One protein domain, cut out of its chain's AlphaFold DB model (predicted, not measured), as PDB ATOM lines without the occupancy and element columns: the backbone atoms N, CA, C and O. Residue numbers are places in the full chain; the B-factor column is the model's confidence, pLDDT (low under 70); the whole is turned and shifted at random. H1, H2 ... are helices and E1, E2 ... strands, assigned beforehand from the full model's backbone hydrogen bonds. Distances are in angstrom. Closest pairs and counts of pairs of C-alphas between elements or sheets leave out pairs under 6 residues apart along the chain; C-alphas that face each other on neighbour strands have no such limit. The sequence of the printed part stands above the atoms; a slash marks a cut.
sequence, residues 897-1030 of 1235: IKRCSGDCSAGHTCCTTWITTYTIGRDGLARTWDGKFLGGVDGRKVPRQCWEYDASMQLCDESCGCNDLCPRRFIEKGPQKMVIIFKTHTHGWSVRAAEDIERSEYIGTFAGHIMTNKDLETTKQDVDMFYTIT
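Overview. This is residues 897 to 1030 of the 1235 residues of an uncharacterized protein of Pristionchus pacificus (UniProt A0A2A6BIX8). This model has little regular structure: mostly loops, in three separated parts: a loop-rich body with H1 and the small hairpin E1 and E2, the longer hairpin E3 and E4, and a tail part of E5, H2 and E6. The 134 printed residues, mixed in class with 34 in named elements, run H1 E1 E2 E3 E4 E5 H2 E6; both two-strand sheets are antiparallel. It is loose, radius of gyration of the C-alphas 18.0 A, spanning 49 by 39 by 27 A.

Along the chain. H1 is residues 909 to 912, from C-alpha (387.007, 89.142, 144.704); E1 918 to 920; E2 926 to 928; E3 979 to 983, 13.3 A; E4 989 to 993, 13.9 A; E5 1009 to 1012; H2 1013 to 1018; E6 1026 to 1029, ending at (393.033, 81.623, 119.762).

Arrangement. N 919 and O 927 of E1 and E2 are 2.9 A apart, N 980 and O 992 of E3 and E4 2.8 A. C-alphas 912 and 919, the closest of H1 and E1, are 7.5 A apart. E5 and E6 pair with no named strand but are near each other; E5 and H2 meet only through their link. In H2 every O i to N i+4 pair is within hydrogen-bond range; H1 is too short for one.

Size, cuts and confidence. C-alphas 901 and 985, the farthest apart, are 51.9 A apart. The printed part has no cut; links E2 to E3 and E4 to E5 are long. Confidence is under 70 for 37 residues, among them 931 to 951.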
ATOM      1  N   ILE A 897     386.742  76.445 141.887       60.62
ATOM      2  CA  ILE A 897     385.461  76.379 142.594       60.62
ATOM      3  C   ILE A 897     385.499  77.433 143.697       60.62
ATOM      4  O   ILE A 897     386.131  77.251 144.743       60.62
ATOM      5  N   LYS A 898     384.862  78.572 143.439       65.94
ATOM      6  CA  LYS A 898     384.830  79.699 144.361       65.94
ATOM      7  C   LYS A 898     383.411  79.867 144.874       65.94
ATOM      8  O   LYS A 898     382.461  80.098 144.127       65.94
ATOM      9  N   ARG A 899     383.288  79.771 146.196       75.94
ATOM     10  CA  ARG A 899     382.043  79.978 146.939       75.94
ATOM     11  C   ARG A 899     381.722  81.474 147.006       75.94
ATOM     12  O   ARG A 899     381.854  82.095 148.054       75.94
ATOM     13  N   CYS A 900     381.354  82.062 145.872       81.81
ATOM     14  CA  CYS A 900     380.638  83.332 145.856       81.81
ATOM     15  C   CYS A 900     379.281  83.093 146.540       81.81
ATOM     16  O   CYS A 900     378.534  82.236 146.089       81.81
ATOM     17  N   SER A 901     378.970  83.802 147.627       80.56
ATOM     18  CA  SER A 901     377.749  83.600 148.430       80.56
ATOM     19  C   SER A 901     376.615  84.569 148.061       80.56
ATOM     20  O   SER A 901     375.822  84.960 148.912       80.56
ATOM     21  N   GLY A 902     376.592  85.030 146.812       82.44
ATOM     22  CA  GLY A 902     375.690  86.067 146.319       82.44
ATOM     23  C   GLY A 902     375.892  86.316 144.827       82.44
ATOM     24  O   GLY A 902     376.726  85.673 144.191       82.44
ATOM     25  N   ASP A 903     375.154  87.277 144.278       81.38
ATOM     26  CA  ASP A 903     375.021  87.539 142.834       81.38
ATOM     27  C   ASP A 903     376.281  88.075 142.119       81.38
ATOM     28  O   ASP A 903     376.180  88.531 140.988       81.38
ATOM     29  N   CYS A 904     377.457  88.081 142.757       85.88
ATOM     30  CA  CYS A 904     378.717  88.636 142.237       85.88
ATOM     31  C   CYS A 904     378.713  90.125 141.811       85.88
ATOM     32  O   CYS A 904     379.755  90.602 141.348       85.88
ATOM     33  N   SER A 905     377.613  90.869 141.978       79.44
ATOM     34  CA  SER A 905     377.476  92.250 141.483       79.44
ATOM     35  C   SER A 905     378.351  93.248 142.247       79.44
ATOM     36  O   SER A 905     378.978  94.111 141.636       79.44
ATOM     37  N   ALA A 906     378.482  93.080 143.568       71.44
ATOM     38  CA  ALA A 906     379.242  93.947 144.477       71.44
ATOM     39  C   ALA A 906     380.778  93.816 144.341       71.44
ATOM     40  O   ALA A 906     381.514  93.870 145.323       71.44
ATOM     41  N   GLY A 907     381.288  93.553 143.134       64.62
ATOM     42  CA  GLY A 907     382.720  93.469 142.838       64.62
ATOM     43  C   GLY A 907     383.467  92.297 143.487       64.62
ATOM     44  O   GLY A 907     384.648  92.125 143.186       64.62
ATOM     45  N   HIS A 908     382.806  91.470 144.314       66.75
ATOM     46  CA  HIS A 908     383.417  90.445 145.170       66.75
ATOM     47  C   HIS A 908     384.538  89.667 144.481       66.75
ATOM     48  O   HIS A 908     384.319  89.014 143.452       66.75
ATOM     49  N   THR A 909     385.706  89.686 145.131       64.00
ATOM     50  CA  THR A 909     387.007  89.142 144.704       64.00
ATOM     51  C   THR A 909     387.022  87.637 144.430       64.00
ATOM     52  O   THR A 909     388.068  87.089 144.088       64.00
ATOM     53  N   CYS A 910     385.884  86.943 144.524       67.56
ATOM     54  CA  CYS A 910     385.782  85.568 144.070       67.56
ATOM     55  C   CYS A 910     386.138  85.470 142.566       67.56
ATOM     56  O   CYS A 910     387.249  85.048 142.255       67.56
ATOM     57  N   CYS A 911     385.321  85.926 141.618       68.00
ATOM     58  CA  CYS A 911     385.693  85.809 140.192       68.00
ATOM     59  C   CYS A 911     386.523  86.991 139.642       68.00
ATOM     60  O   CYS A 911     387.170  86.848 138.612       68.00
ATOM     61  N   THR A 912     386.621  88.123 140.350       62.38
ATOM     62  CA  THR A 912     387.382  89.314 139.899       62.38
ATOM     63  C   THR A 912     388.886  89.313 140.198       62.38
ATOM     64  O   THR A 912     389.566  90.215 139.726       62.38
ATOM     65  N   THR A 913     389.472  88.339 140.916       57.12
ATOM     66  CA  THR A 913     390.921  88.385 141.279       57.12
ATOM     67  C   THR A 913     391.903  88.511 140.108       57.12
ATOM     68  O   THR A 913     393.053  88.860 140.345       57.12
ATOM     69  N   TRP A 914     391.483  88.205 138.878       56.47
ATOM     70  CA  TRP A 914     392.312  88.313 137.668       56.47
ATOM     71  C   TRP A 914     391.939  89.512 136.780       56.47
ATOM     72  O   TRP A 914     392.644  89.798 135.821       56.47
ATOM     73  N   ILE A 915     390.870  90.239 137.124       61.00
ATOM     74  CA  ILE A 915     390.351  91.396 136.387       61.00
ATOM     75  C   ILE A 915     390.391  92.608 137.327       61.00
ATOM     76  O   ILE A 915     389.394  92.987 137.936       61.00
ATOM     77  N   THR A 916     391.567  93.209 137.490       58.09
ATOM     78  CA  THR A 916     391.772  94.330 138.429       58.09
ATOM     79  C   THR A 916     391.124  95.643 137.978       58.09
ATOM     80  O   THR A 916     390.987  96.562 138.779       58.09
ATOM     81  N   THR A 917     390.731  95.748 136.707       67.88
ATOM     82  CA  THR A 917     390.257  96.989 136.075       67.88
ATOM     83  C   THR A 917     388.749  97.057 135.853       67.88
ATOM     84  O   THR A 917     388.216  98.165 135.760       67.88
ATOM     85  N   TYR A 918     388.059  95.914 135.751       73.12
ATOM     86  CA  TYR A 918     386.700  95.832 135.201       73.12
ATOM     87  C   TYR A 918     385.740  94.990 136.048       73.12
ATOM     88  O   TYR A 918     386.120  94.011 136.691       73.12
ATOM     89  N   THR A 919     384.468  95.366 135.998       76.50
ATOM     90  CA  THR A 919     383.318  94.660 136.569       76.50
ATOM     91  C   THR A 919     382.233  94.522 135.500       76.50
ATOM     92  O   THR A 919     382.283  95.172 134.458       76.50
ATOM     93  N   ILE A 920     381.250  93.658 135.739       80.25
ATOM     94  CA  ILE A 920     380.068  93.527 134.880       80.25
ATOM     95  C   ILE A 920     378.876  93.926 135.746       80.25
ATOM     96  O   ILE A 920     378.712  93.374 136.840       80.25
ATOM     97  N   GLY A 921     378.101  94.919 135.308       79.56
ATOM     98  CA  GLY A 921     376.901  95.355 136.022       79.56
ATOM     99  C   GLY A 921     375.776  94.320 135.931       79.56
ATOM    100  O   GLY A 921     375.855  93.368 135.159       79.56
ATOM    101  N   ARG A 922     374.701  94.484 136.718       80.19
ATOM    102  CA  ARG A 922     373.516  93.591 136.650       80.19
ATOM    103  C   ARG A 922     372.830  93.591 135.275       80.19
ATOM    104  O   ARG A 922     372.169  92.622 134.929       80.19
ATOM    105  N   ASP A 923     373.053  94.659 134.521       79.25
ATOM    106  CA  ASP A 923     372.720  94.887 133.113       79.25
ATOM    107  C   ASP A 923     373.539  94.036 132.116       79.25
ATOM    108  O   ASP A 923     373.241  94.032 130.928       79.25
ATOM    109  N   GLY A 924     374.576  93.320 132.566       77.25
ATOM    110  CA  GLY A 924     375.505  92.602 131.686       77.25
ATOM    111  C   GLY A 924     376.537  93.506 131.000       77.25
ATOM    112  O   GLY A 924     377.369  93.009 130.242       77.25
ATOM    113  N   LEU A 925     376.531  94.815 131.277       82.44
ATOM    114  CA  LEU A 925     377.426  95.781 130.650       82.44
ATOM    115  C   LEU A 925     378.781  95.792 131.355       82.44
ATOM    116  O   LEU A 925     378.871  95.877 132.587       82.44
ATOM    117  N   ALA A 926     379.857  95.740 130.570       80.00
ATOM    118  CA  ALA A 926     381.205  95.828 131.110       80.00
ATOM    119  C   ALA A 926     381.536  97.279 131.518       80.00
ATOM    120  O   ALA A 926     381.486  98.228 130.727       80.00
ATOM    121  N   ARG A 927     381.881  97.436 132.795       79.56
ATOM    122  CA  ARG A 927     382.160  98.693 133.497       79.56
ATOM    123  C   ARG A 927     383.583  98.654 134.056       79.56
ATOM    124  O   ARG A 927     384.170  97.584 134.217       79.56
ATOM    125  N   THR A 928     384.171  99.800 134.370       76.88
ATOM    126  CA  THR A 928     385.372  99.840 135.216       76.88
ATOM    127  C   THR A 928     385.013  99.558 136.674       76.88
ATOM    128  O   THR A 928     383.866  99.698 137.093       76.88
ATOM    129  N   TRP A 929     386.004  99.148 137.468       70.25
ATOM    130  CA  TRP A 929     385.835  98.821 138.893       70.25
ATOM    131  C   TRP A 929     385.211  99.951 139.739       70.25
ATOM    132  O   TRP A 929     384.570  99.671 140.747       70.25
ATOM    133  N   ASP A 930     385.335 101.207 139.301       71.44
ATOM    134  CA  ASP A 930     384.707 102.402 139.879       71.44
ATOM    135  C   ASP A 930     383.297 102.701 139.308       71.44
ATOM    136  O   ASP A 930     382.820 103.837 139.369       71.44
ATOM    137  N   GLY A 931     382.642 101.694 138.719       69.06
ATOM    138  CA  GLY A 931     381.251 101.704 138.242       69.06
ATOM    139  C   GLY A 931     381.008 102.401 136.898       69.06
ATOM    140  O   GLY A 931     379.935 102.235 136.305       69.06
ATOM    141  N   LYS A 932     381.987 103.162 136.393       68.38
ATOM    142  CA  LYS A 932     381.858 103.919 135.142       68.38
ATOM    143  C   LYS A 932     381.764 102.980 133.939       68.38
ATOM    144  O   LYS A 932     382.366 101.910 133.906       68.38
ATOM    145  N   PHE A 933     381.006 103.386 132.929       60.50
ATOM    146  CA  PHE A 933     380.914 102.642 131.676       60.50
ATOM    147  C   PHE A 933     382.253 102.663 130.924       60.50
ATOM    148  O   PHE A 933     382.974 103.664 130.927       60.50
ATOM    149  N   LEU A 934     382.543 101.591 130.182       55.97
ATOM    150  CA  LEU A 934     383.661 101.565 129.230       55.97
ATOM    151  C   LEU A 934     383.438 102.477 128.011       55.97
ATOM    152  O   LEU A 934     384.347 102.665 127.200       55.97
ATOM    153  N   GLY A 935     382.255 103.085 127.880       50.16
ATOM    154  CA  GLY A 935     382.050 104.366 127.206       50.16
ATOM    155  C   GLY A 935     382.084 105.522 128.202       50.16
ATOM    156  O   GLY A 935     381.167 105.673 128.996       50.16
ATOM    157  N   GLY A 936     383.128 106.353 128.150       43.56
ATOM    158  CA  GLY A 936     383.219 107.548 128.993       43.56
ATOM    159  C   GLY A 936     382.078 108.524 128.712       43.56
ATOM    160  O   GLY A 936     381.994 109.052 127.605       43.56
ATOM    161  N   VAL A 937     381.240 108.759 129.720       44.75
ATOM    162  CA  VAL A 937     379.966 109.491 129.601       44.75
ATOM    163  C   VAL A 937     380.174 111.001 129.388       44.75
ATOM    164  O   VAL A 937     379.460 111.629 128.615       44.75
ATOM    165  N   ASP A 938     381.205 111.585 130.009       43.84
ATOM    166  CA  ASP A 938     381.252 113.033 130.288       43.84
ATOM    167  C   ASP A 938     382.117 113.867 129.316       43.84
ATOM    168  O   ASP A 938     382.754 114.840 129.726       43.84
ATOM    169  N   GLY A 939     382.264 113.454 128.051       48.94
ATOM    170  CA  GLY A 939     383.046 114.171 127.017       48.94
ATOM    171  C   GLY A 939     384.567 114.286 127.258       48.94
ATOM    172  O   GLY A 939     385.326 114.677 126.369       48.94
ATOM    173  N   ARG A 940     385.044 113.912 128.450       45.09
ATOM    174  CA  ARG A 940     386.463 113.783 128.806       45.09
ATOM    175  C   ARG A 940     387.085 112.625 128.023       45.09
ATOM    176  O   ARG A 940     386.397 111.667 127.682       45.09
ATOM    177  N   LYS A 941     388.397 112.716 127.760       44.25
ATOM    178  CA  LYS A 941     389.189 111.731 126.990       44.25
ATOM    179  C   LYS A 941     388.798 110.305 127.385       44.25
ATOM    180  O   LYS A 941     389.102 109.874 128.494       44.25
ATOM    181  N   VAL A 942     388.091 109.644 126.470       45.47
ATOM    182  CA  VAL A 942     387.342 108.411 126.725       45.47
ATOM    183  C   VAL A 942     388.250 107.366 127.386       45.47
ATOM    184  O   VAL A 942     389.352 107.149 126.874       45.47
ATOM    185  N   PRO A 943     387.829 106.716 128.491       43.16
ATOM    186  CA  PRO A 943     388.541 105.571 129.038       43.16
ATOM    187  C   PRO A 943     388.801 104.550 127.932       43.16
ATOM    188  O   PRO A 943     387.907 104.232 127.139       43.16
ATOM    189  N   ARG A 944     390.057 104.109 127.857       55.19
ATOM    190  CA  ARG A 944     390.563 103.218 126.812       55.19
ATOM    191  C   ARG A 944     389.695 101.972 126.709       55.19
ATOM    192  O   ARG A 944     389.257 101.434 127.728       55.19
ATOM    193  N   GLN A 945     389.421 101.544 125.484       57.53
ATOM    194  CA  GLN A 945     388.502 100.434 125.247       57.53
ATOM    195  C   GLN A 945     389.078  99.125 125.800       57.53
ATOM    196  O   GLN A 945     390.290  98.951 125.879       57.53
ATOM    197  N   CYS A 946     388.213  98.173 126.148       55.38
ATOM    198  CA  CYS A 946     388.606  96.868 126.696       55.38
ATOM    199  C   CYS A 946     389.386  95.958 125.724       55.38
ATOM    200  O   CYS A 946     389.714  94.841 126.098       55.38
ATOM    201  N   TRP A 947     389.680  96.423 124.503       56.97
ATOM    202  CA  TRP A 947     390.619  95.798 123.564       56.97
ATOM    203  C   TRP A 947     392.006  96.473 123.549       56.97
ATOM    204  O   TRP A 947     392.947  95.904 123.015       56.97
ATOM    205  N   GLU A 948     392.171  97.667 124.142       62.78
ATOM    206  CA  GLU A 948     393.488  98.313 124.331       62.78
ATOM    207  C   GLU A 948     394.293  97.686 125.488       62.78
ATOM    208  O   GLU A 948     395.454  98.036 125.711       62.78
ATOM    209  N   TYR A 949     393.666  96.774 126.233       59.81
ATOM    210  CA  TYR A 949     394.265  95.949 127.272       59.81
ATOM    211  C   TYR A 949     393.834  94.501 127.039       59.81
ATOM    212  O   TYR A 949     392.636  94.247 126.939       59.81
ATOM    213  N   ASP A 950     394.778  93.557 127.021       62.97
ATOM    214  CA  ASP A 950     394.497  92.120 126.882       62.97
ATOM    215  C   ASP A 950     393.883  91.538 128.173       62.97
ATOM    216  O   ASP A 950     394.493  90.765 128.916       62.97
ATOM    217  N   ALA A 951     392.666  91.960 128.501       68.81
ATOM    218  CA  ALA A 951     391.994  91.598 129.738       68.81
ATOM    219  C   ALA A 951     391.286  90.242 129.611       68.81
ATOM    220  O   ALA A 951     390.100  90.169 129.287       68.81
ATOM    221  N   SER A 952     392.005  89.154 129.909       75.75
ATOM    222  CA  SER A 952     391.382  87.830 130.036       75.75
ATOM    223  C   SER A 952     390.293  87.842 131.124       75.75
ATOM    224  O   SER A 952     390.560  88.107 132.298       75.75
ATOM    225  N   MET A 953     389.046  87.583 130.726       79.19
ATOM    226  CA  MET A 953     387.879  87.689 131.602       79.19
ATOM    227  C   MET A 953     387.441  86.311 132.105       79.19
ATOM    228  O   MET A 953     387.042  85.451 131.325       79.19
ATOM    229  N   GLN A 954     387.498  86.109 133.423       82.62
ATOM    230  CA  GLN A 954     386.947  84.923 134.080       82.62
ATOM    231  C   GLN A 954     385.473  85.148 134.423       82.62
ATOM    232  O   GLN A 954     385.130  86.031 135.212       82.62
ATOM    233  N   LEU A 955     384.617  84.337 133.810       87.31
ATOM    234  CA  LEU A 955     383.180  84.306 134.061       87.31
ATOM    235  C   LEU A 955     382.854  83.523 135.342       87.31
ATOM    236  O   LEU A 955     383.719  82.876 135.935       87.31
ATOM    237  N   CYS A 956     381.599  83.600 135.773       90.31
ATOM    238  CA  CYS A 956     381.041  82.582 136.659       90.31
ATOM    239  C   CYS A 956     380.543  81.410 135.813       90.31
ATOM    240  O   CYS A 956     379.977  81.639 134.751       90.31
ATOM    241  N   ASP A 957     380.757  80.199 136.317       90.00
ATOM    242  CA  ASP A 957     380.314  78.928 135.742       90.00
ATOM    243  C   ASP A 957     379.425  78.172 136.750       90.00
ATOM    244  O   ASP A 957     379.237  78.604 137.891       90.00
ATOM    245  N   GLU A 958     378.876  77.017 136.371       90.31
ATOM    246  CA  GLU A 958     378.150  76.105 137.283       90.31
ATOM    247  C   GLU A 958     378.960  75.696 138.536       90.31
ATOM    248  O   GLU A 958     378.389  75.294 139.548       90.31
ATOM    249  N   SER A 959     380.294  75.827 138.511       88.69
ATOM    250  CA  SER A 959     381.169  75.538 139.656       88.69
ATOM    251  C   SER A 959     381.219  76.675 140.694       88.69
ATOM    252  O   SER A 959     381.698  76.488 141.819       88.69
ATOM    253  N   CYS A 960     380.715  77.862 140.345       89.44
ATOM    254  CA  CYS A 960     380.596  79.005 141.241       89.44
ATOM    255  C   CYS A 960     379.320  78.915 142.089       89.44
ATOM    256  O   CYS A 960     378.233  78.677 141.576       89.44
ATOM    257  N   GLY A 961     379.420  79.221 143.389       89.62
ATOM    258  CA  GLY A 961     378.276  79.186 144.325       89.62
ATOM    259  C   GLY A 961     377.188  80.258 144.116       89.62
ATOM    260  O   GLY A 961     376.336  80.432 144.984       89.62
ATOM    261  N   CYS A 962     377.234  81.000 143.008       91.69
ATOM    262  CA  CYS A 962     376.297  82.064 142.656       91.69
ATOM    263  C   CYS A 962     375.237  81.577 141.656       91.69
ATOM    264  O   CYS A 962     375.536  80.810 140.738       91.69
ATOM    265  N   ASN A 963     374.020  82.100 141.803       91.62
ATOM    266  CA  ASN A 963     372.861  81.772 140.971       91.62
ATOM    267  C   ASN A 963     373.010  82.183 139.494       91.62
ATOM    268  O   ASN A 963     373.921  82.919 139.111       91.62
ATOM    269  N   ASP A 964     372.067  81.743 138.666       91.19
ATOM    270  CA  ASP A 964     372.086  81.948 137.208       91.19
ATOM    271  C   ASP A 964     371.818  83.410 136.813       91.19
ATOM    272  O   ASP A 964     372.250  83.900 135.768       91.19
ATOM    273  N   LEU A 965     371.189  84.167 137.718       90.69
ATOM    274  CA  LEU A 965     370.989  85.609 137.582       90.69
ATOM    275  C   LEU A 965     372.301  86.412 137.657       90.69
ATOM    276  O   LEU A 965     372.329  87.535 137.152       90.69
ATOM    277  N   CYS A 966     373.385  85.840 138.199       91.00
ATOM    278  CA  CYS A 966     374.722  86.436 138.257       91.00
ATOM    279  C   CYS A 966     375.117  87.140 136.933       91.00
ATOM    280  O   CYS A 966     375.068  86.528 135.864       91.00
ATOM    281  N   PRO A 967     375.557  88.415 136.953       89.00
ATOM    282  CA  PRO A 967     375.921  89.134 135.735       89.00
ATOM    283  C   PRO A 967     377.213  88.612 135.109       89.00
ATOM    284  O   PRO A 967     377.425  88.752 133.911       89.00
ATOM    285  N   ARG A 968     378.063  87.926 135.885       88.62
ATOM    286  CA  ARG A 968     379.268  87.263 135.366       88.62
ATOM    287  C   ARG A 968     378.956  85.989 134.562       88.62
ATOM    288  O   ARG A 968     379.896  85.380 134.070       88.62
ATOM    289  N   ARG A 969     377.677  85.617 134.407       91.38
ATOM    290  CA  ARG A 969     377.174  84.554 133.513       91.38
ATOM    291  C   ARG A 969     376.618  85.086 132.181       91.38
ATOM    292  O   ARG A 969     375.947  84.360 131.462       91.38
ATOM    293  N   PHE A 970     376.846  86.355 131.828       89.31
ATOM    294  CA  PHE A 970     376.205  86.984 130.658       89.31
ATOM    295  C   PHE A 970     376.431  86.262 129.309       89.31
ATOM    296  O   PHE A 970     375.572  86.359 128.442       89.31
ATOM    297  N   ILE A 971     377.532  85.514 129.133       89.94
ATOM    298  CA  ILE A 971     377.736  84.672 127.937       89.94
ATOM    299  C   ILE A 971     376.857  83.412 127.975       89.94
ATOM    300  O   ILE A 971     376.302  83.040 126.944       89.94
ATOM    301  N   GLU A 972     376.679  82.791 129.148       89.25
ATOM    302  CA  GLU A 972     375.803  81.620 129.345       89.25
ATOM    303  C   GLU A 972     374.329  81.967 129.081       89.25
ATOM    304  O   GLU A 972     373.587  81.150 128.545       89.25
ATOM    305  N   LYS A 973     373.924  83.212 129.372       89.25
ATOM    306  CA  LYS A 973     372.592  83.758 129.043       89.25
ATOM    307  C   LYS A 973     372.349  83.937 127.534       89.25
ATOM    308  O   LYS A 973     371.249  84.312 127.141       89.25
ATOM    309  N   GLY A 974     373.356  83.695 126.692       89.06
ATOM    310  CA  GLY A 974     373.287  83.899 125.249       89.06
ATOM    311  C   GLY A 974     373.306  85.380 124.839       89.06
ATOM    312  O   GLY A 974     373.312  86.277 125.686       89.06
ATOM    313  N   PRO A 975     373.365  85.679 123.530       88.94
ATOM    314  CA  PRO A 975     373.360  87.058 123.058       88.94
ATOM    315  C   PRO A 975     372.002  87.721 123.321       88.94
ATOM    316  O   PRO A 975     370.967  87.158 122.977       88.94
ATOM    317  N   GLN A 976     372.007  88.911 123.926       90.38
ATOM    318  CA  GLN A 976     370.774  89.605 124.334       90.38
ATOM    319  C   GLN A 976     370.225  90.557 123.260       90.38
ATOM    320  O   GLN A 976     369.052  90.916 123.306       90.38
ATOM    321  N   LYS A 977     371.066  90.977 122.304       90.75
ATOM    322  CA  LYS A 977     370.745  92.004 121.305       90.75
ATOM    323  C   LYS A 977     370.384  91.425 119.938       90.75
ATOM    324  O   LYS A 977     371.076  90.558 119.408       90.75
ATOM    325  N   MET A 978     369.317  91.961 119.354       91.50
ATOM    326  CA  MET A 978     368.753  91.579 118.067       91.50
ATOM    327  C   MET A 978     369.692  91.925 116.906       91.50
ATOM    328  O   MET A 978     370.087  93.079 116.700       91.50
ATOM    329  N   VAL A 979     370.000  90.915 116.090       93.06
ATOM    330  CA  VAL A 979     370.911  91.038 114.947       93.06
ATOM    331  C   VAL A 979     370.301  90.492 113.660       93.06
ATOM    332  O   VAL A 979     369.596  89.485 113.630       93.06
ATOM    333  N   ILE A 980     370.594  91.175 112.559       93.75
ATOM    334  CA  ILE A 980     370.096  90.873 111.222       93.75
ATOM    335  C   ILE A 980     371.266  90.422 110.352       93.75
ATOM    336  O   ILE A 980     372.130  91.228 110.001       93.75
ATOM    337  N   ILE A 981     371.255  89.154 109.949       93.81
ATOM    338  CA  ILE A 981     372.048  88.653 108.828       93.81
ATOM    339  C   ILE A 981     371.405  89.180 107.541       93.81
ATOM    340  O   ILE A 981     370.211  88.991 107.313       93.81
ATOM    341  N   PHE A 982     372.173  89.855 106.689       93.81
ATOM    342  CA  PHE A 982     371.690  90.437 105.437       93.81
ATOM    343  C   PHE A 982     372.736  90.355 104.328       93.81
ATOM    344  O   PHE A 982     373.942  90.301 104.572       93.81
ATOM    345  N   LYS A 983     372.265  90.363 103.082       92.81
ATOM    346  CA  LYS A 983     373.122  90.361 101.896       92.81
ATOM    347  C   LYS A 983     373.555  91.791 101.559       92.81
ATOM    348  O   LYS A 983     372.729  92.636 101.219       92.81
ATOM    349  N   THR A 984     374.849  92.070 101.672       92.88
ATOM    350  CA  THR A 984     375.458  93.353 101.289       92.88
ATOM    351  C   THR A 984     375.665  93.440  99.774       92.88
ATOM    352  O   THR A 984     375.688  92.429  99.074       92.88
ATOM    353  N   HIS A 985     375.884  94.651  99.256       91.00
ATOM    354  CA  HIS A 985     376.155  94.863  97.829       91.00
ATOM    355  C   HIS A 985     377.536  94.362  97.361       91.00
ATOM    356  O   HIS A 985     377.735  94.206  96.160       91.00
ATOM    357  N   THR A 986     378.496  94.160  98.273       92.88
ATOM    358  CA  THR A 986     379.924  93.988  97.923       92.88
ATOM    359  C   THR A 986     380.684  92.934  98.728       92.88
ATOM    360  O   THR A 986     381.678  92.426  98.225       92.88
ATOM    361  N   HIS A 987     380.231  92.575  99.932       89.25
ATOM    362  CA  HIS A 987     380.929  91.661 100.853       89.25
ATOM    363  C   HIS A 987     380.149  90.354 101.088       89.25
ATOM    364  O   HIS A 987     380.388  89.645 102.059       89.25
ATOM    365  N   GLY A 988     379.171  90.036 100.231       93.88
ATOM    366  CA  GLY A 988     378.293  88.882 100.430       93.88
ATOM    367  C   GLY A 988     377.405  89.045 101.668       93.88
ATOM    368  O   GLY A 988     376.831  90.115 101.886       93.88
ATOM    369  N   TRP A 989     377.263  87.981 102.456       92.50
ATOM    370  CA  TRP A 989     376.492  87.987 103.700       92.50
ATOM    371  C   TRP A 989     377.237  88.718 104.823       92.50
ATOM    372  O   TRP A 989     378.436  88.541 105.002       92.50
ATOM    373  N   SER A 990     376.519  89.530 105.594       94.62
ATOM    374  CA  SER A 990     377.053  90.264 106.744       94.62
ATOM    375  C   SER A 990     375.993  90.399 107.838       94.62
ATOM    376  O   SER A 990     374.844  90.001 107.644       94.62
ATOM    377  N   VAL A 991     376.367  90.965 108.985       93.94
ATOM    378  CA  VAL A 991     375.495  91.150 110.151       93.94
ATOM    379  C   VAL A 991     375.389  92.637 110.478       93.94
ATOM    380  O   VAL A 991     376.388  93.353 110.464       93.94
ATOM    381  N   ARG A 992     374.180  93.109 110.784       94.31
ATOM    382  CA  ARG A 992     373.915  94.451 111.325       94.31
ATOM    383  C   ARG A 992     373.075  94.352 112.596       94.31
ATOM    384  O   ARG A 992     372.309  93.404 112.750       94.31
ATOM    385  N   ALA A 993     373.182  95.349 113.465       95.00
ATOM    386  CA  ALA A 993     372.240  95.520 114.564       95.00
ATOM    387  C   ALA A 993     370.825  95.805 114.022       95.00
ATOM    388  O   ALA A 993     370.678  96.414 112.957       95.00
ATOM    389  N   ALA A 994     369.802  95.347 114.740       93.12
ATOM    390  CA  ALA A 994     368.402  95.676 114.463       93.12
ATOM    391  C   ALA A 994     367.846  96.762 115.400       93.12
ATOM    392  O   ALA A 994     366.894  97.456 115.050       93.12
ATOM    393  N   GLU A 995     368.469  96.902 116.567       94.19
ATOM    394  CA  GLU A 995     368.177  97.856 117.635       94.19
ATOM    395  C   GLU A 995     369.491  98.505 118.106       94.19
ATOM    396  O   GLU A 995     370.577  98.042 117.744       94.19
ATOM    397  N   ASP A 996     369.418  99.573 118.901       93.88
ATOM    398  CA  ASP A 996     370.619 100.250 119.399       93.88
ATOM    399  C   ASP A 996     371.374  99.374 120.413       93.88
ATOM    400  O   ASP A 996     370.810  98.905 121.400       93.88
ATOM    401  N   ILE A 997     372.670  99.158 120.167       93.19
ATOM    402  CA  ILE A 997     373.561  98.358 121.018       93.19
ATOM    403  C   ILE A 997     374.359  99.293 121.926       93.19
ATOM    404  O   ILE A 997     375.060 100.186 121.439       93.19
ATOM    405  N   GLU A 998     374.298  99.078 123.241       90.38
ATOM    406  CA  GLU A 998     375.045  99.901 124.187       90.38
ATOM    407  C   GLU A 998     376.554  99.618 124.135       90.38
ATOM    408  O   GLU A 998     377.035  98.527 123.802       90.38
ATOM    409  N   ARG A 999     377.364 100.630 124.460       84.69
ATOM    410  CA  ARG A 999     378.819 100.486 124.385       84.69
ATOM    411  C   ARG A 999     379.319  99.514 125.456       84.69
ATOM    412  O   ARG A 999     379.201  99.782 126.646       84.69
ATOM    413  N   SER A1000     379.998  98.464 124.989       84.19
ATOM    414  CA  SER A1000     380.476  97.329 125.794       84.19
ATOM    415  C   SER A1000     379.360  96.406 126.310       84.19
ATOM    416  O   SER A1000     379.545  95.708 127.307       84.19
ATOM    417  N   GLU A1001     378.243  96.362 125.582       89.00
ATOM    418  CA  GLU A1001     377.256  95.282 125.620       89.00
ATOM    419  C   GLU A1001     377.727  94.033 124.845       89.00
ATOM    420  O   GLU A1001     378.575  94.105 123.950       89.00
ATOM    421  N   TYR A1002     377.180  92.867 125.195       90.25
ATOM    422  CA  TYR A1002     377.511  91.577 124.588       90.25
ATOM    423  C   TYR A1002     376.611  91.245 123.385       90.25
ATOM    424  O   TYR A1002     375.439  90.902 123.531       90.25
ATOM    425  N   ILE A1003     377.200  91.309 122.186       91.94
ATOM    426  CA  ILE A1003     376.520  91.073 120.897       91.94
ATOM    427  C   ILE A1003     376.432  89.574 120.545       91.94
ATOM    428  O   ILE A1003     375.545  89.163 119.804       91.94
ATOM    429  N   GLY A1004     377.348  88.748 121.064       91.50
ATOM    430  CA  GLY A1004     377.431  87.308 120.795       91.50
ATOM    431  C   GLY A1004     378.869  86.774 120.804       91.50
ATOM    432  O   GLY A1004     379.829  87.545 120.831       91.50
ATOM    433  N   THR A1005     379.016  85.448 120.781       90.38
ATOM    434  CA  THR A1005     380.313  84.748 120.735       90.38
ATOM    435  C   THR A1005     380.654  84.340 119.304       90.38
ATOM    436  O   THR A1005     379.803  83.825 118.580       90.38
ATOM    437  N   PHE A1006     381.919  84.510 118.912       91.06
ATOM    438  CA  PHE A1006     382.460  83.909 117.692       91.06
ATOM    439  C   PHE A1006     382.619  82.393 117.916       91.06
ATOM    440  O   PHE A1006     383.501  81.969 118.662       91.06
ATOM    441  N   ALA A1007     381.713  81.594 117.344       89.81
ATOM    442  CA  ALA A1007     381.578  80.152 117.579       89.81
ATOM    443  C   ALA A1007     381.942  79.322 116.332       89.81
ATOM    444  O   ALA A1007     381.876  79.823 115.210       89.81
ATOM    445  N   GLY A1008     382.323  78.053 116.521       90.88
ATOM    446  CA  GLY A1008     382.728  77.166 115.427       90.88
ATOM    447  C   GLY A1008     383.437  75.887 115.883       90.88
ATOM    448  O   GLY A1008     383.331  75.470 117.033       90.88
ATOM    449  N   HIS A1009     384.167  75.257 114.968       89.56
ATOM    450  CA  HIS A1009     385.015  74.096 115.215       89.56
ATOM    451  C   HIS A1009     386.415  74.541 115.671       89.56
ATOM    452  O   HIS A1009     387.101  75.254 114.941       89.56
ATOM    453  N   ILE A1010     386.862  74.140 116.865       92.12
ATOM    454  CA  ILE A1010     388.222  74.419 117.352       92.12
ATOM    455  C   ILE A1010     389.184  73.387 116.761       92.12
ATOM    456  O   ILE A1010     389.036  72.184 116.988       92.12
ATOM    457  N   MET A1011     390.191  73.880 116.047       90.38
ATOM    458  CA  MET A1011     391.216  73.111 115.341       90.38
ATOM    459  C   MET A1011     392.611  73.470 115.862       90.38
ATOM    460  O   MET A1011     392.843  74.592 116.315       90.38
ATOM    461  N   THR A1012     393.567  72.543 115.781       91.56
ATOM    462  CA  THR A1012     394.990  72.875 115.986       91.56
ATOM    463  C   THR A1012     395.565  73.565 114.742       91.56
ATOM    464  O   THR A1012     395.033  73.399 113.643       91.56
ATOM    465  N   ASN A1013     396.697  74.272 114.860       88.00
ATOM    466  CA  ASN A1013     397.435  74.767 113.682       88.00
ATOM    467  C   ASN A1013     397.771  73.651 112.667       88.00
ATOM    468  O   ASN A1013     397.798  73.896 111.468       88.00
ATOM    469  N   LYS A1014     397.988  72.414 113.128       89.12
ATOM    470  CA  LYS A1014     398.269  71.249 112.272       89.12
ATOM    471  C   LYS A1014     397.028  70.780 111.501       89.12
ATOM    472  O   LYS A1014     397.117  70.444 110.319       89.12
ATOM    473  N   ASP A1015     395.864  70.768 112.150       88.19
ATOM    474  CA  ASP A1015     394.589  70.477 111.482       88.19
ATOM    475  C   ASP A1015     394.264  71.582 110.460       88.19
ATOM    476  O   ASP A1015     393.817  71.302 109.352       88.19
ATOM    477  N   LEU A1016     394.553  72.838 110.813       86.44
ATOM    478  CA  LEU A1016     394.417  74.014 109.954       86.44
ATOM    479  C   LEU A1016     395.306  73.916 108.699       86.44
ATOM    480  O   LEU A1016     394.800  74.009 107.586       86.44
ATOM    481  N   GLU A1017     396.609  73.660 108.857       86.31
ATOM    482  CA  GLU A1017     397.574  73.529 107.749       86.31
ATOM    483  C   GLU A1017     397.255  72.368 106.793       86.31
ATOM    484  O   GLU A1017     397.544  72.440 105.596       86.31
ATOM    485  N   THR A1018     396.647  71.292 107.298       88.12
ATOM    486  CA  THR A1018     396.216  70.152 106.470       88.12
ATOM    487  C   THR A1018     394.857  70.378 105.798       88.12
ATOM    488  O   THR A1018     394.585  69.794 104.743       88.12
ATOM    489  N   THR A1019     394.028  71.269 106.343       83.38
ATOM    490  CA  THR A1019     392.704  71.613 105.817       83.38
ATOM    491  C   THR A1019     392.821  72.658 104.707       83.38
ATOM    492  O   THR A1019     392.769  73.861 104.936       83.38
ATOM    493  N   LYS A1020     392.941  72.183 103.460       76.69
ATOM    494  CA  LYS A1020     393.062  72.993 102.225       76.69
ATOM    495  C   LYS A1020     391.779  73.758 101.826       76.69
ATOM    496  O   LYS A1020     391.450  73.811 100.643       76.69
ATOM    497  N   GLN A1021     391.016  74.268 102.786       66.88
ATOM    498  CA  GLN A1021     389.794  75.043 102.550       66.88
ATOM    499  C   GLN A1021     390.114  76.546 102.578       66.88
ATOM    500  O   GLN A1021     391.114  76.958 103.163       66.88
ATOM    501  N   ASP A1022     389.305  77.353 101.886       58.59
ATOM    502  CA  ASP A1022     389.609  78.769 101.650       58.59
ATOM    503  C   ASP A1022     389.694  79.590 102.951       58.59
ATOM    504  O   ASP A1022     388.975  79.350 103.922       58.59
ATOM    505  N   VAL A1023     390.623  80.551 102.967       61.44
ATOM    506  CA  VAL A1023     391.317  81.006 104.191       61.44
ATOM    507  C   VAL A1023     390.552  82.048 105.024       61.44
ATOM    508  O   VAL A1023     391.070  82.569 106.009       61.44
ATOM    509  N   ASP A1024     389.318  82.362 104.634       74.50
ATOM    510  CA  ASP A1024     388.634  83.604 105.017       74.50
ATOM    511  C   ASP A1024     387.806  83.514 106.318       74.50
ATOM    512  O   ASP A1024     387.247  84.516 106.762       74.50
ATOM    513  N   MET A1025     387.714  82.335 106.952       80.88
ATOM    514  CA  MET A1025     386.933  82.118 108.187       80.88
ATOM    515  C   MET A1025     387.738  81.432 109.301       80.88
ATOM    516  O   MET A1025     387.320  80.406 109.841       80.88
ATOM    517  N   PHE A1026     388.882  82.017 109.664       85.19
ATOM    518  CA  PHE A1026     389.696  81.568 110.798       85.19
ATOM    519  C   PHE A1026     389.851  82.647 111.877       85.19
ATOM    520  O   PHE A1026     390.119  83.808 111.576       85.19
ATOM    521  N   TYR A1027     389.750  82.245 113.147       85.88
ATOM    522  CA  TYR A1027     390.054  83.095 114.304       85.88
ATOM    523  C   TYR A1027     391.083  82.408 115.206       85.88
ATOM    524  O   TYR A1027     390.779  81.407 115.856       85.88
ATOM    525  N   THR A1028     392.314  82.922 115.237       88.00
ATOM    526  CA  THR A1028     393.405  82.330 116.026       88.00
ATOM    527  C   THR A1028     393.248  82.642 117.512       88.00
ATOM    528  O   THR A1028     393.388  83.782 117.949       88.00
ATOM    529  N   ILE A1029     393.028  81.595 118.303       86.62
ATOM    530  CA  ILE A1029     393.033  81.623 119.762       86.62
ATOM    531  C   ILE A1029     394.494  81.515 120.215       86.62
ATOM    532  O   ILE A1029     395.049  80.422 120.359       86.62
ATOM    533  N   THR A1030     395.140  82.661 120.429       82.44
ATOM    534  CA  THR A1030     396.496  82.728 120.984       82.44
ATOM    535  C   THR A1030     396.462  82.487 122.501       82.44
ATOM    536  O   THR A1030     395.852  83.264 123.237       82.44
TER     537      THR A1030